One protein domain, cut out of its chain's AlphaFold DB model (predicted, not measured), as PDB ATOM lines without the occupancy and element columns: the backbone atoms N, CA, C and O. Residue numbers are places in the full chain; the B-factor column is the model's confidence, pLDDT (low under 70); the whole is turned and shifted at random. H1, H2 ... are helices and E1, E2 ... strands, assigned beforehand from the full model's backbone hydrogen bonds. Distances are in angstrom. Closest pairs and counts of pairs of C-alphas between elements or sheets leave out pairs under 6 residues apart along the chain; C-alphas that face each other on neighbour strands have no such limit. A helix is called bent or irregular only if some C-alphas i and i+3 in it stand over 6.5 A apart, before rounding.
ATOM      1  N   ILE A  17     259.213 238.665 251.856       91.12
ATOM      2  CA  ILE A  17     259.880 237.371 251.820       91.12
ATOM      3  C   ILE A  17     258.805 236.295 251.795       91.12
ATOM      4  O   ILE A  17     257.929 236.279 252.664       91.12
ATOM      5  N   LYS A  18     258.863 235.376 250.834       92.38
ATOM      6  CA  LYS A  18     257.938 234.237 250.791       92.38
ATOM      7  C   LYS A  18     258.452 233.084 251.643       92.38
ATOM      8  O   LYS A  18     259.656 232.904 251.819       92.38
ATOM      9  N   LYS A  19     257.542 232.260 252.165       91.62
ATOM     10  CA  LYS A  19     257.894 231.140 253.053       91.62
ATOM     11  C   LYS A  19     258.899 230.171 252.418       91.62
ATOM     12  O   LYS A  19     259.802 229.679 253.091       91.62
ATOM     13  N   GLU A  20     258.772 229.923 251.119       90.94
ATOM     14  CA  GLU A  20     259.672 229.078 250.332       90.94
ATOM     15  C   GLU A  20     261.107 229.624 250.205       90.94
ATOM     16  O   GLU A  20     262.033 228.842 249.975       90.94
ATOM     17  N   GLU A  21     261.303 230.929 250.407       91.62
ATOM     18  CA  GLU A  21     262.595 231.620 250.314       91.62
ATOM     19  C   GLU A  21     263.343 231.632 251.660       91.62
ATOM     20  O   GLU A  21     264.548 231.876 251.689       91.62
ATOM     21  N   ILE A  22     262.677 231.303 252.781       92.38
ATOM     22  CA  ILE A  22     263.232 231.482 254.139       92.38
ATOM     23  C   ILE A  22     264.563 230.765 254.359       92.38
ATOM     24  O   ILE A  22     265.475 231.293 255.002       92.38
ATOM     25  N   LYS A  23     264.684 229.549 253.826       89.94
ATOM     26  CA  LYS A  23     265.886 228.721 253.980       89.94
ATOM     27  C   LYS A  23     267.149 229.427 253.463       89.94
ATOM     28  O   LYS A  23     268.209 229.276 254.073       89.94
ATOM     29  N   ASP A  24     267.004 230.233 252.413       90.88
ATOM     30  CA  ASP A  24     268.103 230.866 251.685       90.88
ATOM     31  C   ASP A  24     268.361 232.311 252.149       90.88
ATOM     32  O   ASP A  24     269.333 232.907 251.697       90.88
ATOM     33  N   ILE A  25     267.552 232.849 253.079       91.88
ATOM     34  CA  ILE A  25     267.738 234.206 253.619       91.88
ATOM     35  C   ILE A  25     269.116 234.340 254.275       91.88
ATOM     36  O   ILE A  25     269.491 233.518 255.110       91.88
ATOM     37  N   ASP A  26     269.848 235.408 254.001       91.56
ATOM     38  CA  ASP A  26     271.034 235.791 254.762       91.56
ATOM     39  C   ASP A  26     270.915 237.201 255.365       91.56
ATOM     40  O   ASP A  26     269.912 237.903 255.214       91.56
ATOM     41  N   LEU A  27     271.938 237.606 256.122       90.75
ATOM     42  CA  LEU A  27     271.936 238.909 256.782       90.75
ATOM     43  C   LEU A  27     271.963 240.059 255.763       90.75
ATOM     44  O   LEU A  27     271.380 241.106 256.030       90.75
ATOM     45  N   ASN A  28     272.596 239.869 254.601       88.19
ATOM     46  CA  ASN A  28     272.683 240.904 253.572       88.19
ATOM     47  C   ASN A  28     271.308 241.166 252.962       88.19
ATOM     48  O   ASN A  28     270.920 242.318 252.829       88.19
ATOM     49  N   GLN A  29     270.525 240.118 252.700       88.94
ATOM     50  CA  GLN A  29     269.158 240.257 252.195       88.94
ATOM     51  C   GLN A  29     268.246 240.999 253.181       88.94
ATOM     52  O   GLN A  29     267.427 241.820 252.772       88.94
ATOM     53  N   LEU A  30     268.403 240.773 254.491       90.19
ATOM     54  CA  LEU A  30     267.664 241.531 255.510       90.19
ATOM     55  C   LEU A  30     268.116 243.000 255.587       90.19
ATOM     56  O   LEU A  30     267.287 243.888 255.798       90.19
ATOM     57  N   VAL A  31     269.409 243.269 255.380       87.81
ATOM     58  CA  VAL A  31     269.960 244.632 255.290       87.81
ATOM     59  C   VAL A  31     269.458 245.353 254.038       87.81
ATOM     60  O   VAL A  31     269.075 246.519 254.137       87.81
ATOM     61  N   ASP A  32     269.382 244.667 252.897       87.31
ATOM     62  CA  ASP A  32     268.856 245.205 251.637       87.31
ATOM     63  C   ASP A  32     267.363 245.557 251.759       87.31
ATOM     64  O   ASP A  32     266.919 246.591 251.258       87.31
ATOM     65  N   LEU A  33     266.603 244.769 252.530       87.25
ATOM     66  CA  LEU A  33     265.219 245.067 252.933       87.25
ATOM     67  C   LEU A  33     265.116 246.131 254.045       87.25
ATOM     68  O   LEU A  33     264.017 246.504 254.469       87.25
ATOM     69  N   ASN A  34     266.252 246.644 254.528       90.19
ATOM     70  CA  ASN A  34     266.358 247.635 255.596       90.19
ATOM     71  C   ASN A  34     265.661 247.189 256.902       90.19
ATOM     72  O   ASN A  34     265.084 248.019 257.611       90.19
ATOM     73  N   VAL A  35     265.679 245.886 257.202       90.81
ATOM     74  CA  VAL A  35     265.147 245.290 258.438       90.81
ATOM     75  C   VAL A  35     266.076 245.630 259.601       90.81
ATOM     76  O   VAL A  35     267.270 245.323 259.581       90.81
ATOM     77  N   LYS A  36     265.545 246.256 260.650       90.25
ATOM     78  CA  LYS A  36     266.334 246.627 261.830       90.25
ATOM     79  C   LYS A  36     266.449 245.484 262.835       90.25
ATOM     80  O   LYS A  36     265.492 244.780 263.131       90.25
ATOM     81  N   GLY A  37     267.626 245.380 263.451       86.88
ATOM     82  CA  GLY A  37     267.858 244.502 264.599       86.88
ATOM     83  C   GLY A  37     268.162 243.041 264.259       86.88
ATOM     84  O   GLY A  37     268.395 242.279 265.199       86.88
ATOM     85  N   ALA A  38     268.190 242.678 262.973       88.88
ATOM     86  CA  ALA A  38     268.723 241.407 262.497       88.88
ATOM     87  C   ALA A  38     270.253 241.395 262.635       88.88
ATOM     88  O   ALA A  38     270.919 242.379 262.308       88.88
ATOM     89  N   ASP A  39     270.804 240.293 263.131       90.62
ATOM     90  CA  ASP A  39     272.244 240.097 263.299       90.62
ATOM     91  C   ASP A  39     272.614 238.613 263.129       90.62
ATOM     92  O   ASP A  39     271.757 237.746 262.941       90.62
ATOM     93  N   GLY A  40     273.914 238.313 263.170       86.12
ATOM     94  CA  GLY A  40     274.417 236.944 263.017       86.12
ATOM     95  C   GLY A  40     274.040 235.989 264.157       86.12
ATOM     96  O   GLY A  40     274.235 234.780 264.010       86.12
ATOM     97  N   ASP A  41     273.505 236.505 265.267       85.00
ATOM     98  CA  ASP A  41     273.157 235.724 266.453       85.00
ATOM     99  C   ASP A  41     271.666 235.363 266.497       85.00
ATOM    100  O   ASP A  41     271.294 234.365 267.123       85.00
ATOM    101  N   ASN A  42     270.812 236.137 265.813       89.94
ATOM    102  CA  ASN A  42     269.365 235.921 265.771       89.94
ATOM    103  C   ASN A  42     268.811 235.454 264.415       89.94
ATOM    104  O   ASN A  42     267.666 235.006 264.374       89.94
ATOM    105  N   ILE A  43     269.595 235.486 263.330       92.25
ATOM    106  CA  ILE A  43     269.098 235.139 261.988       92.25
ATOM    107  C   ILE A  43     268.568 233.701 261.879       92.25
ATOM    108  O   ILE A  43     267.508 233.479 261.298       92.25
ATOM    109  N   ASP A  44     269.254 232.724 262.473       92.56
ATOM    110  CA  ASP A  44     268.818 231.324 262.418       92.56
ATOM    111  C   ASP A  44     267.524 231.114 263.215       92.56
ATOM    112  O   ASP A  44     266.611 230.435 262.753       92.56
ATOM    113  N   ALA A  45     267.416 231.750 264.382       92.31
ATOM    114  CA  ALA A  45     266.212 231.720 265.204       92.31
ATOM    115  C   ALA A  45     265.024 232.388 264.499       92.31
ATOM    116  O   ALA A  45     263.928 231.833 264.467       92.31
ATOM    117  N   LEU A  46     265.254 233.541 263.868       93.69
ATOM    118  CA  LEU A  46     264.257 234.246 263.069       93.69
ATOM    119  C   LEU A  46     263.718 233.359 261.941       93.69
ATOM    120  O   LEU A  46     262.503 233.237 261.794       93.69
ATOM    121  N   LYS A  47     264.602 232.681 261.195       94.00
ATOM    122  CA  LYS A  47     264.195 231.715 260.163       94.00
ATOM    123  C   LYS A  47     263.291 230.628 260.731       94.00
ATOM    124  O   LYS A  47     262.272 230.321 260.120       94.00
ATOM    125  N   GLN A  48     263.640 230.061 261.888       93.00
ATOM    126  CA  GLN A  48     262.819 229.025 262.517       93.00
ATOM    127  C   GLN A  48     261.431 229.553 262.893       93.00
ATOM    128  O   GLN A  48     260.435 228.923 262.545       93.00
ATOM    129  N   VAL A  49     261.342 230.734 263.514       94.50
ATOM    130  CA  VAL A  49     260.046 231.337 263.874       94.50
ATOM    131  C   VAL A  49     259.199 231.627 262.631       94.50
ATOM    132  O   VAL A  49     258.010 231.314 262.613       94.50
ATOM    133  N   MET A  50     259.801 232.162 261.565       94.00
ATOM    134  CA  MET A  50     259.101 232.402 260.299       94.00
ATOM    135  C   MET A  50     258.591 231.094 259.674       94.00
ATOM    136  O   MET A  50     257.440 231.024 259.245       94.00
ATOM    137  N   VAL A  51     259.400 230.027 259.668       93.00
ATOM    138  CA  VAL A  51     258.992 228.706 259.148       93.00
ATOM    139  C   VAL A  51     257.836 228.113 259.958       93.00
ATOM    140  O   VAL A  51     256.886 227.596 259.360       93.00
ATOM    141  N   SER A  52     257.896 228.201 261.287       89.38
ATOM    142  CA  SER A  52     256.856 227.682 262.185       89.38
ATOM    143  C   SER A  52     255.578 228.518 262.181       89.38
ATOM    144  O   SER A  52     254.513 228.009 262.530       89.38
ATOM    145  N   SER A  53     255.642 229.781 261.758       90.00
ATOM    146  CA  SER A  53     254.448 230.614 261.642       90.00
ATOM    147  C   SER A  53     253.479 230.082 260.572       90.00
ATOM    148  O   SER A  53     253.863 229.405 259.609       90.00
ATOM    149  N   GLY A  54     252.193 230.396 260.732       88.38
ATOM    150  CA  GLY A  54     251.156 230.058 259.752       88.38
ATOM    151  C   GLY A  54     251.212 230.898 258.472       88.38
ATOM    152  O   GLY A  54     250.508 230.580 257.513       88.38
ATOM    153  N   ASP A  55     252.045 231.938 258.445       93.12
ATOM    154  CA  ASP A  55     252.083 232.923 257.371       93.12
ATOM    155  C   ASP A  55     252.877 232.410 256.165       93.12
ATOM    156  O   ASP A  55     253.846 231.656 256.289       93.12
ATOM    157  N   THR A  56     252.446 232.799 254.964       91.69
ATOM    158  CA  THR A  56     253.090 232.417 253.695       91.69
ATOM    159  C   THR A  56     253.980 233.518 253.121       91.69
ATOM    160  O   THR A  56     254.801 233.244 252.247       91.69
ATOM    161  N   VAL A  57     253.829 234.749 253.611       92.69
ATOM    162  CA  VAL A  57     254.538 235.948 253.155       92.69
ATOM    163  C   VAL A  57     254.823 236.830 254.367       92.69
ATOM    164  O   VAL A  57     253.939 237.025 255.195       92.69
ATOM    165  N   PHE A  58     256.032 237.381 254.445       95.00
ATOM    166  CA  PHE A  58     256.485 238.230 255.545       95.00
ATOM    167  C   PHE A  58     256.899 239.588 255.004       95.00
ATOM    168  O   PHE A  58     257.821 239.684 254.190       95.00
ATOM    169  N   SER A  59     256.229 240.643 255.457       93.69
ATOM    170  CA  SER A  59     256.686 242.006 255.205       93.69
ATOM    171  C   SER A  59     257.855 242.363 256.125       93.69
ATOM    172  O   SER A  59     258.078 241.724 257.154       93.69
ATOM    173  N   LYS A  60     258.574 243.440 255.796       92.62
ATOM    174  CA  LYS A  60     259.577 244.035 256.691       92.62
ATOM    175  C   LYS A  60     259.063 244.198 258.131       92.62
ATOM    176  O   LYS A  60     259.760 243.818 259.068       92.62
ATOM    177  N   ASP A  61     257.866 244.756 258.301       92.44
ATOM    178  CA  ASP A  61     257.296 245.035 259.623       92.44
ATOM    179  C   ASP A  61     256.992 243.745 260.395       92.44
ATOM    180  O   ASP A  61     257.142 243.701 261.618       92.44
ATOM    181  N   ASP A  62     256.590 242.682 259.693       94.31
ATOM    182  CA  ASP A  62     256.384 241.365 260.300       94.31
ATOM    183  C   ASP A  62     257.716 240.790 260.780       94.31
ATOM    184  O   ASP A  62     257.826 240.354 261.925       94.31
ATOM    185  N   ILE A  63     258.758 240.875 259.950       94.06
ATOM    186  CA  ILE A  63     260.106 240.405 260.287       94.06
ATOM    187  C   ILE A  63     260.656 241.158 261.510       94.06
ATOM    188  O   ILE A  63     261.156 240.531 262.444       94.06
ATOM    189  N   GLU A  64     260.526 242.486 261.560       94.19
ATOM    190  CA  GLU A  64     260.976 243.285 262.709       94.19
ATOM    191  C   GLU A  64     260.220 242.921 264.002       94.19
ATOM    192  O   GLU A  64     260.838 242.815 265.066       94.19
ATOM    193  N   LYS A  65     258.906 242.654 263.930       95.25
ATOM    194  CA  LYS A  65     258.126 242.164 265.085       95.25
ATOM    195  C   LYS A  65     258.610 240.798 265.564       95.25
ATOM    196  O   LYS A  65     258.752 240.604 266.773       95.25
ATOM    197  N   LEU A  66     258.891 239.875 264.644       95.25
ATOM    198  CA  LEU A  66     259.414 238.550 264.985       95.25
ATOM    199  C   LEU A  66     260.802 238.641 265.633       95.25
ATOM    200  O   LEU A  66     261.060 237.947 266.613       95.25
ATOM    201  N   ILE A  67     261.675 239.546 265.178       93.50
ATOM    202  CA  ILE A  67     262.981 239.791 265.819       93.50
ATOM    203  C   ILE A  67     262.804 240.263 267.268       93.50
ATOM    204  O   ILE A  67     263.498 239.783 268.169       93.50
ATOM    205  N   VAL A  68     261.878 241.196 267.516       94.19
ATOM    206  CA  VAL A  68     261.578 241.672 268.876       94.19
ATOM    207  C   VAL A  68     261.060 240.528 269.747       94.19
ATOM    208  O   VAL A  68     261.526 240.368 270.875       94.19
ATOM    209  N   GLN A  69     260.158 239.704 269.213       95.00
ATOM    210  CA  GLN A  69     259.630 238.528 269.901       95.00
ATOM    211  C   GLN A  69     260.739 237.529 270.259       95.00
ATOM    212  O   GLN A  69     260.817 237.100 271.411       95.00
ATOM    213  N   VAL A  70     261.630 237.205 269.316       94.62
ATOM    214  CA  VAL A  70     262.780 236.319 269.559       94.62
ATOM    215  C   VAL A  70     263.624 236.855 270.714       94.62
ATOM    216  O   VAL A  70     263.897 236.122 271.661       94.62
ATOM    217  N   LYS A  71     263.978 238.147 270.699       93.62
ATOM    218  CA  LYS A  71     264.790 238.763 271.764       93.62
ATOM    219  C   LYS A  71     264.099 238.733 273.128       93.62
ATOM    220  O   LYS A  71     264.754 238.450 274.127       93.62
ATOM    221  N   GLN A  72     262.794 238.996 273.175       94.50
ATOM    222  CA  GLN A  72     262.017 238.940 274.417       94.50
ATOM    223  C   GLN A  72     261.965 237.524 274.995       94.50
ATOM    224  O   GLN A  72     262.182 237.350 276.192       94.50
ATOM    225  N   ASN A  73     261.740 236.511 274.158       94.94
ATOM    226  CA  ASN A  73     261.693 235.125 274.620       94.94
ATOM    227  C   ASN A  73     263.076 234.604 275.027       94.94
ATOM    228  O   ASN A  73     263.184 233.913 276.034       94.94
ATOM    229  N   VAL A  74     264.142 234.980 274.311       93.81
ATOM    230  CA  VAL A  74     265.525 234.684 274.725       93.81
ATOM    231  C   VAL A  74     265.825 235.301 276.090       93.81
ATOM    232  O   VAL A  74     266.365 234.613 276.949       93.81
ATOM    233  N   ALA A  75     265.428 236.554 276.327       91.81
ATOM    234  CA  ALA A  75     265.602 237.200 277.627       91.81
ATOM    235  C   ALA A  75     264.801 236.502 278.740       91.81
ATOM    236  O   ALA A  75     265.324 236.315 279.835       91.81
ATOM    237  N   ALA A  76     263.572 236.062 278.455       92.06
ATOM    238  CA  ALA A  76     262.769 235.296 279.407       92.06
ATOM    239  C   ALA A  76     263.416 233.941 279.755       92.06
ATOM    240  O   ALA A  76     263.439 233.548 280.919       92.06
ATOM    241  N   ILE A  77     263.986 233.242 278.766       93.75
ATOM    242  CA  ILE A  77     264.738 231.991 278.974       93.75
ATOM    243  C   ILE A  77     266.008 232.250 279.793       93.75
ATOM    244  O   ILE A  77     266.325 231.490 280.708       93.75
ATOM    245  N   ASP A  78     266.725 233.328 279.473       90.62
ATOM    246  CA  ASP A  78     267.929 233.758 280.179       90.62
ATOM    247  C   ASP A  78     267.630 234.021 281.663       90.62
ATOM    248  O   ASP A  78     268.302 233.462 282.530       90.62
ATOM    249  N   GLU A  79     266.572 234.774 281.960       89.88
ATOM    250  CA  GLU A  79     266.102 235.034 283.324       89.88
ATOM    251  C   GLU A  79     265.655 233.750 284.038       89.88
ATOM    252  O   GLU A  79     266.064 233.489 285.171       89.88
ATOM    253  N   ALA A  80     264.885 232.891 283.363       89.38
ATOM    254  CA  ALA A  80     264.430 231.621 283.924       89.38
ATOM    255  C   ALA A  80     265.588 230.671 284.277       89.38
ATOM    256  O   ALA A  80     265.452 229.846 285.181       89.38
ATOM    257  N   SER A  81     266.736 230.787 283.599       89.00
ATOM    258  CA  SER A  81     267.909 229.956 283.894       89.00
ATOM    259  C   SER A  81     268.567 230.269 285.243       89.00
ATOM    260  O   SER A  81     269.189 229.387 285.823       89.00
ATOM    261  N   GLU A  82     268.420 231.479 285.788       85.19
ATOM    262  CA  GLU A  82     269.067 231.852 287.058       85.19
ATOM    263  C   GLU A  82     268.396 231.251 288.279       85.19
ATOM    264  O   GLU A  82     269.068 230.844 289.223       85.19
ATOM    265  N   ASN A  83     267.073 231.169 288.237       81.50
ATOM    266  CA  ASN A  83     266.267 230.581 289.292       81.50
ATOM    267  C   ASN A  83     265.525 229.391 288.712       81.50
ATOM    268  O   ASN A  83     264.311 229.445 288.584       81.50
ATOM    269  N   VAL A  84     266.243 228.329 288.339       77.50
ATOM    270  CA  VAL A  84     265.663 227.159 287.650       77.50
ATOM    271  C   VAL A  84     264.377 226.662 288.329       77.50
ATOM    272  O   VAL A  84     263.418 226.351 287.628       77.50
ATOM    273  N   ASP A  85     264.328 226.641 289.666       69.56
ATOM    274  CA  ASP A  85     263.164 226.185 290.439       69.56
ATOM    275  C   ASP A  85     261.930 227.108 290.311       69.56
ATOM    276  O   ASP A  85     260.800 226.620 290.281       69.56
ATOM    277  N   GLU A  86     262.116 228.428 290.195       63.75
ATOM    278  CA  GLU A  86     261.028 229.415 290.040       63.75
ATOM    279  C   GLU A  86     260.718 229.716 288.563       63.75
ATOM    280  O   GLU A  86     259.557 229.885 288.179       63.75
ATOM    281  N   GLY A  87     261.752 229.716 287.721       60.97
ATOM    282  CA  GLY A  87     261.725 229.950 286.280       60.97
ATOM    283  C   GLY A  87     260.963 228.878 285.504       60.97
ATOM    284  O   GLY A  87     260.446 229.153 284.424       60.97
ATOM    285  N   MET A  88     260.771 227.686 286.082       62.00
ATOM    286  CA  MET A  88     259.855 226.669 285.544       62.00
ATOM    287  C   MET A  88     258.418 227.177 285.362       62.00
ATOM    288  O   MET A  88     257.680 226.628 284.547       62.00
ATOM    289  N   ASN A  89     258.006 228.199 286.118       72.12
ATOM    290  CA  ASN A  89     256.665 228.769 286.012       72.12
ATOM    291  C   ASN A  89     256.579 229.915 284.990       72.12
ATOM    292  O   ASN A  89     255.469 230.331 284.655       72.12
ATOM    293  N   SER A  90     257.713 230.447 284.517       79.81
ATOM    294  CA  SER A  90     257.761 231.619 283.632       79.81
ATOM    295  C   SER A  90     258.045 231.286 282.168       79.81
ATOM    296  O   SER A  90     257.736 232.107 281.303       79.81
ATOM    297  N   VAL A  91     258.577 230.095 281.867       91.50
ATOM    298  CA  VAL A  91     258.837 229.638 280.491       91.50
ATOM    299  C   VAL A  91     258.275 228.241 280.233       91.50
ATOM    300  O   VAL A  91     258.238 227.386 281.115       91.50
ATOM    301  N   THR A  92     257.844 228.003 278.997       93.75
ATOM    302  CA  THR A  92     257.333 226.711 278.510       93.75
ATOM    303  C   THR A  92     258.074 226.314 277.226       93.75
ATOM    304  O   THR A  92     258.768 227.158 276.652       93.75
ATOM    305  N   PRO A  93     257.926 225.080 276.704       94.50
ATOM    306  CA  PRO A  93     258.490 224.731 275.396       94.50
ATOM    307  C   PRO A  93     258.077 225.693 274.268       94.50
ATOM    308  O   PRO A  93     258.884 225.988 273.392       94.50
ATOM    309  N   ASP A  94     256.867 226.257 274.338       94.44
ATOM    310  CA  ASP A  94     256.378 227.283 273.407       94.44
ATOM    311  C   ASP A  94     257.183 228.596 273.502       94.44
ATOM    312  O   ASP A  94     257.418 229.253 272.491       94.44
ATOM    313  N   THR A  95     257.700 228.960 274.683       95.88
ATOM    314  CA  THR A  95     258.636 230.090 274.822       95.88
ATOM    315  C   THR A  95     259.924 229.853 274.030       95.88
ATOM    316  O   THR A  95     260.405 230.770 273.364       95.88
ATOM    317  N   PHE A  96     260.470 228.632 274.058       95.81
ATOM    318  CA  PHE A  96     261.656 228.263 273.276       95.81
ATOM    319  C   PHE A  96     261.355 228.248 271.776       95.81
ATOM    320  O   PHE A  96     262.118 228.820 270.998       95.81
ATOM    321  N   GLU A  97     260.217 227.689 271.370       95.06
ATOM    322  CA  GLU A  97     259.791 227.688 269.967       95.06
ATOM    323  C   GLU A  97     259.636 229.117 269.423       95.06
ATOM    324  O   GLU A  97     260.177 229.446 268.368       95.06
ATOM    325  N   LYS A  98     259.000 230.013 270.189       94.38
ATOM    326  CA  LYS A  98     258.875 231.443 269.851       94.38
ATOM    327  C   LYS A  98     260.188 232.225 269.960       94.38
ATOM    328  O   LYS A  98     260.253 233.370 269.513       94.38
ATOM    329  N   ALA A  99     261.226 231.647 270.559       94.38
ATOM    330  CA  ALA A  99     262.600 232.142 270.500       94.38
ATOM    331  C   ALA A  99     263.384 231.562 269.306       94.38
ATOM    332  O   ALA A  99     264.576 231.831 269.181       94.38
ATOM    333  N   GLY A 100     262.744 230.758 268.447       92.88
ATOM    334  CA  GLY A 100     263.383 230.076 267.322       92.88
ATOM    335  C   GLY A 100     264.276 228.907 267.733       92.88
ATOM    336  O   GLY A 100     265.121 228.476 266.950       92.88
ATOM    337  N   ILE A 101     264.113 228.413 268.962       95.75
ATOM    338  CA  ILE A 101     264.895 227.318 269.527       95.75
ATOM    339  C   ILE A 101     264.076 226.034 269.421       95.75
ATOM    340  O   ILE A 101     263.003 225.901 270.006       95.75
ATOM    341  N   VAL A 102     264.602 225.060 268.688       93.25
ATOM    342  CA  VAL A 102     263.923 223.795 268.388       93.25
ATOM    343  C   VAL A 102     264.483 222.639 269.208       93.25
ATOM    344  O   VAL A 102     265.663 222.605 269.566       93.25
ATOM    345  N   GLY A 103     263.633 221.640 269.457       91.00
ATOM    346  CA  GLY A 103     264.011 220.418 270.166       91.00
ATOM    347  C   GLY A 103     263.945 220.529 271.688       91.00
ATOM    348  O   GLY A 103     264.474 219.649 272.364       91.00
ATOM    349  N   VAL A 104     263.310 221.569 272.228       92.38
ATOM    350  CA  VAL A 104     262.960 221.651 273.650       92.38
ATOM    351  C   VAL A 104     261.588 221.019 273.869       92.38
ATOM    352  O   VAL A 104     260.650 221.264 273.119       92.38
ATOM    353  N   THR A 105     261.482 220.170 274.883       90.94
ATOM    354  CA  THR A 105     260.262 219.488 275.311       90.94
ATOM    355  C   THR A 105     260.109 219.647 276.818       90.94
ATOM    356  O   THR A 105     261.073 219.978 277.512       90.94
ATOM    357  N   ASP A 106     258.931 219.326 277.356       84.94
ATOM    358  CA  ASP A 106     258.731 219.280 278.812       84.94
ATOM    359  C   ASP A 106     259.745 218.350 279.510       84.94
ATOM    360  O   ASP A 106     260.130 218.585 280.655       84.94
ATOM    361  N   GLU A 107     260.220 217.305 278.815       80.12
ATOM    362  CA  GLU A 107     261.183 216.337 279.355       80.12
ATOM    363  C   GLU A 107     262.602 216.902 279.506       80.12
ATOM    364  O   GLU A 107     263.327 216.466 280.400       80.12
ATOM    365  N   ASN A 108     263.035 217.815 278.626       85.12
ATOM    366  CA  ASN A 108     264.433 218.267 278.571       85.12
ATOM    367  C   ASN A 108     264.642 219.739 278.959       85.12
ATOM    368  O   ASN A 108     265.782 220.123 279.227       85.12
ATOM    369  N   MET A 109     263.577 220.543 279.031       89.06
ATOM    370  CA  MET A 109     263.642 221.987 279.276       89.06
ATOM    371  C   MET A 109     264.417 222.330 280.551       89.06
ATOM    372  O   MET A 109     265.265 223.218 280.551       89.06
ATOM    373  N   ILE A 110     264.192 221.573 281.624       83.94
ATOM    374  CA  ILE A 110     264.882 221.774 282.903       83.94
ATOM    375  C   ILE A 110     266.401 221.614 282.760       83.94
ATOM    376  O   ILE A 110     267.178 222.408 283.291       83.94
ATOM    377  N   PHE A 111     266.829 220.599 282.010       80.69
ATOM    378  CA  PHE A 111     268.245 220.318 281.797       80.69
ATOM    379  C   PHE A 111     268.899 221.406 280.932       80.69
ATOM    380  O   PHE A 111     270.044 221.783 281.174       80.69
ATOM    381  N   VAL A 112     268.154 221.966 279.973       87.75
ATOM    382  CA  VAL A 112     268.589 223.132 279.188       87.75
ATOM    383  C   VAL A 112     268.806 224.347 280.096       87.75
ATOM    384  O   VAL A 112     269.893 224.923 280.074       87.75
ATOM    385  N   LEU A 113     267.826 224.701 280.937       89.00
ATOM    386  CA  LEU A 113     267.914 225.849 281.854       89.00
ATOM    387  C   LEU A 113     269.074 225.722 282.852       89.00
ATOM    388  O   LEU A 113     269.781 226.691 283.109       89.00
ATOM    389  N   GLN A 114     269.339 224.523 283.364       83.19
ATOM    390  CA  GLN A 114     270.489 224.297 284.245       83.19
ATOM    391  C   GLN A 114     271.811 224.447 283.531       83.19
ATOM    392  O   GLN A 114     272.731 225.054 284.072       83.19
ATOM    393  N   LYS A 115     271.924 223.905 282.316       83.69
ATOM    394  CA  LYS A 115     273.168 224.001 281.561       83.69
ATOM    395  C   LYS A 115     273.500 225.453 281.225       83.69
ATOM    396  O   LYS A 115     274.664 225.843 281.301       83.69
ATOM    397  N   LEU A 116     272.475 226.255 280.938       88.31
ATOM    398  CA  LEU A 116     272.586 227.707 280.819       88.31
ATOM    399  C   LEU A 116     273.104 228.330 282.131       88.31
ATOM    400  O   LEU A 116     274.092 229.062 282.112       88.31
TER     401      LEU A 116
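What this domain is: This is residues 17 to 116 of the 495 residues of an uncharacterized protein of Hathewaya proteolytica DSM 3090 (UniProt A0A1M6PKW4). A long helix, H4, makes a spine along the longest axis, and shorter helices pack on one side of it in two groups: H3 crosses its first part, with H1 on H3, and H6 and H7 pack on its second part. H2 and the short strand E1 lie near the spine's first end, and H5 folds back at its other end. The printed part has 100 residues, with seven named helices and one named strand in the order H1, H2, H3, E1, H4, H5, H6, H7; the class is mostly helix. The whole is compact, with a radius of gyration of the C-alphas of 14.4 A, and spans 43 by 22 by 18 A.

How they stand to each other: Begin at the hub, H4, residues 60 to 82, which touches four other helices. Its residues 63 to 70 touch H3, residues 43 to 52, about perpendicular at 75 degrees; the closest C-alphas, of Leu 46 and Ile 67, are 6.3 A apart. Next look for H1, residues 19 to 24: it and H3 touch at a shallow tilt of 25 degrees, opposite ways, with the C-alphas of Ile 22 and Lys 47 closest at 6.1 A. Residues 17 to 18 pair antiparallel with residues 57 to 58 of E1, residues 57 to 59, which pairs with no named strand. H2, residues 27 to 32, touches no helix. Further along H4, its residues 73 to 77 touch H6, residues 93 to 97, where the C-alphas of Asn 73 and Thr 95 come closest at 5.9 A. Its residues 77 to 81 touch H7, residues 109 to 116, about perpendicular at 81 degrees, with the C-alphas of Ser 81 and Leu 113 closest at 4.6 A. H5, residues 84 to 87, and H4 touch only at the corner, the closest C-alphas being Ala 80 and Gly 87 at 4.0 A. Every O i to N i+4 pair is within hydrogen-bond range in H2, H3, H6 and H7, against 18 of 19 in H4 and 0 of 2 in H1, where 2 of 3 O i to N i+3 pairs are; H5 is too short for an i+4 pair.

Where its parts are: Find C-alpha 60 at (259.577, 244.035, 256.691); from there H4 runs 34.1 A to C-alpha 82 at (269.067, 231.852, 287.058). H3 measures 14.3 A, H7 10.7 A and H1 10.3 A; H1 is irregular, with C-alphas 20 and 23 at 7.2 A. H7 ends at C-alpha 116, (272.586, 227.707, 280.819).

The domain as a whole: The C-alphas of Asp 32 and Asp 85 are the two farthest apart, 43.6 A. The printed part has no cut; the link from H6 to H7, 11 residues, is long. Residues 85 to 88 have pLDDT under 70.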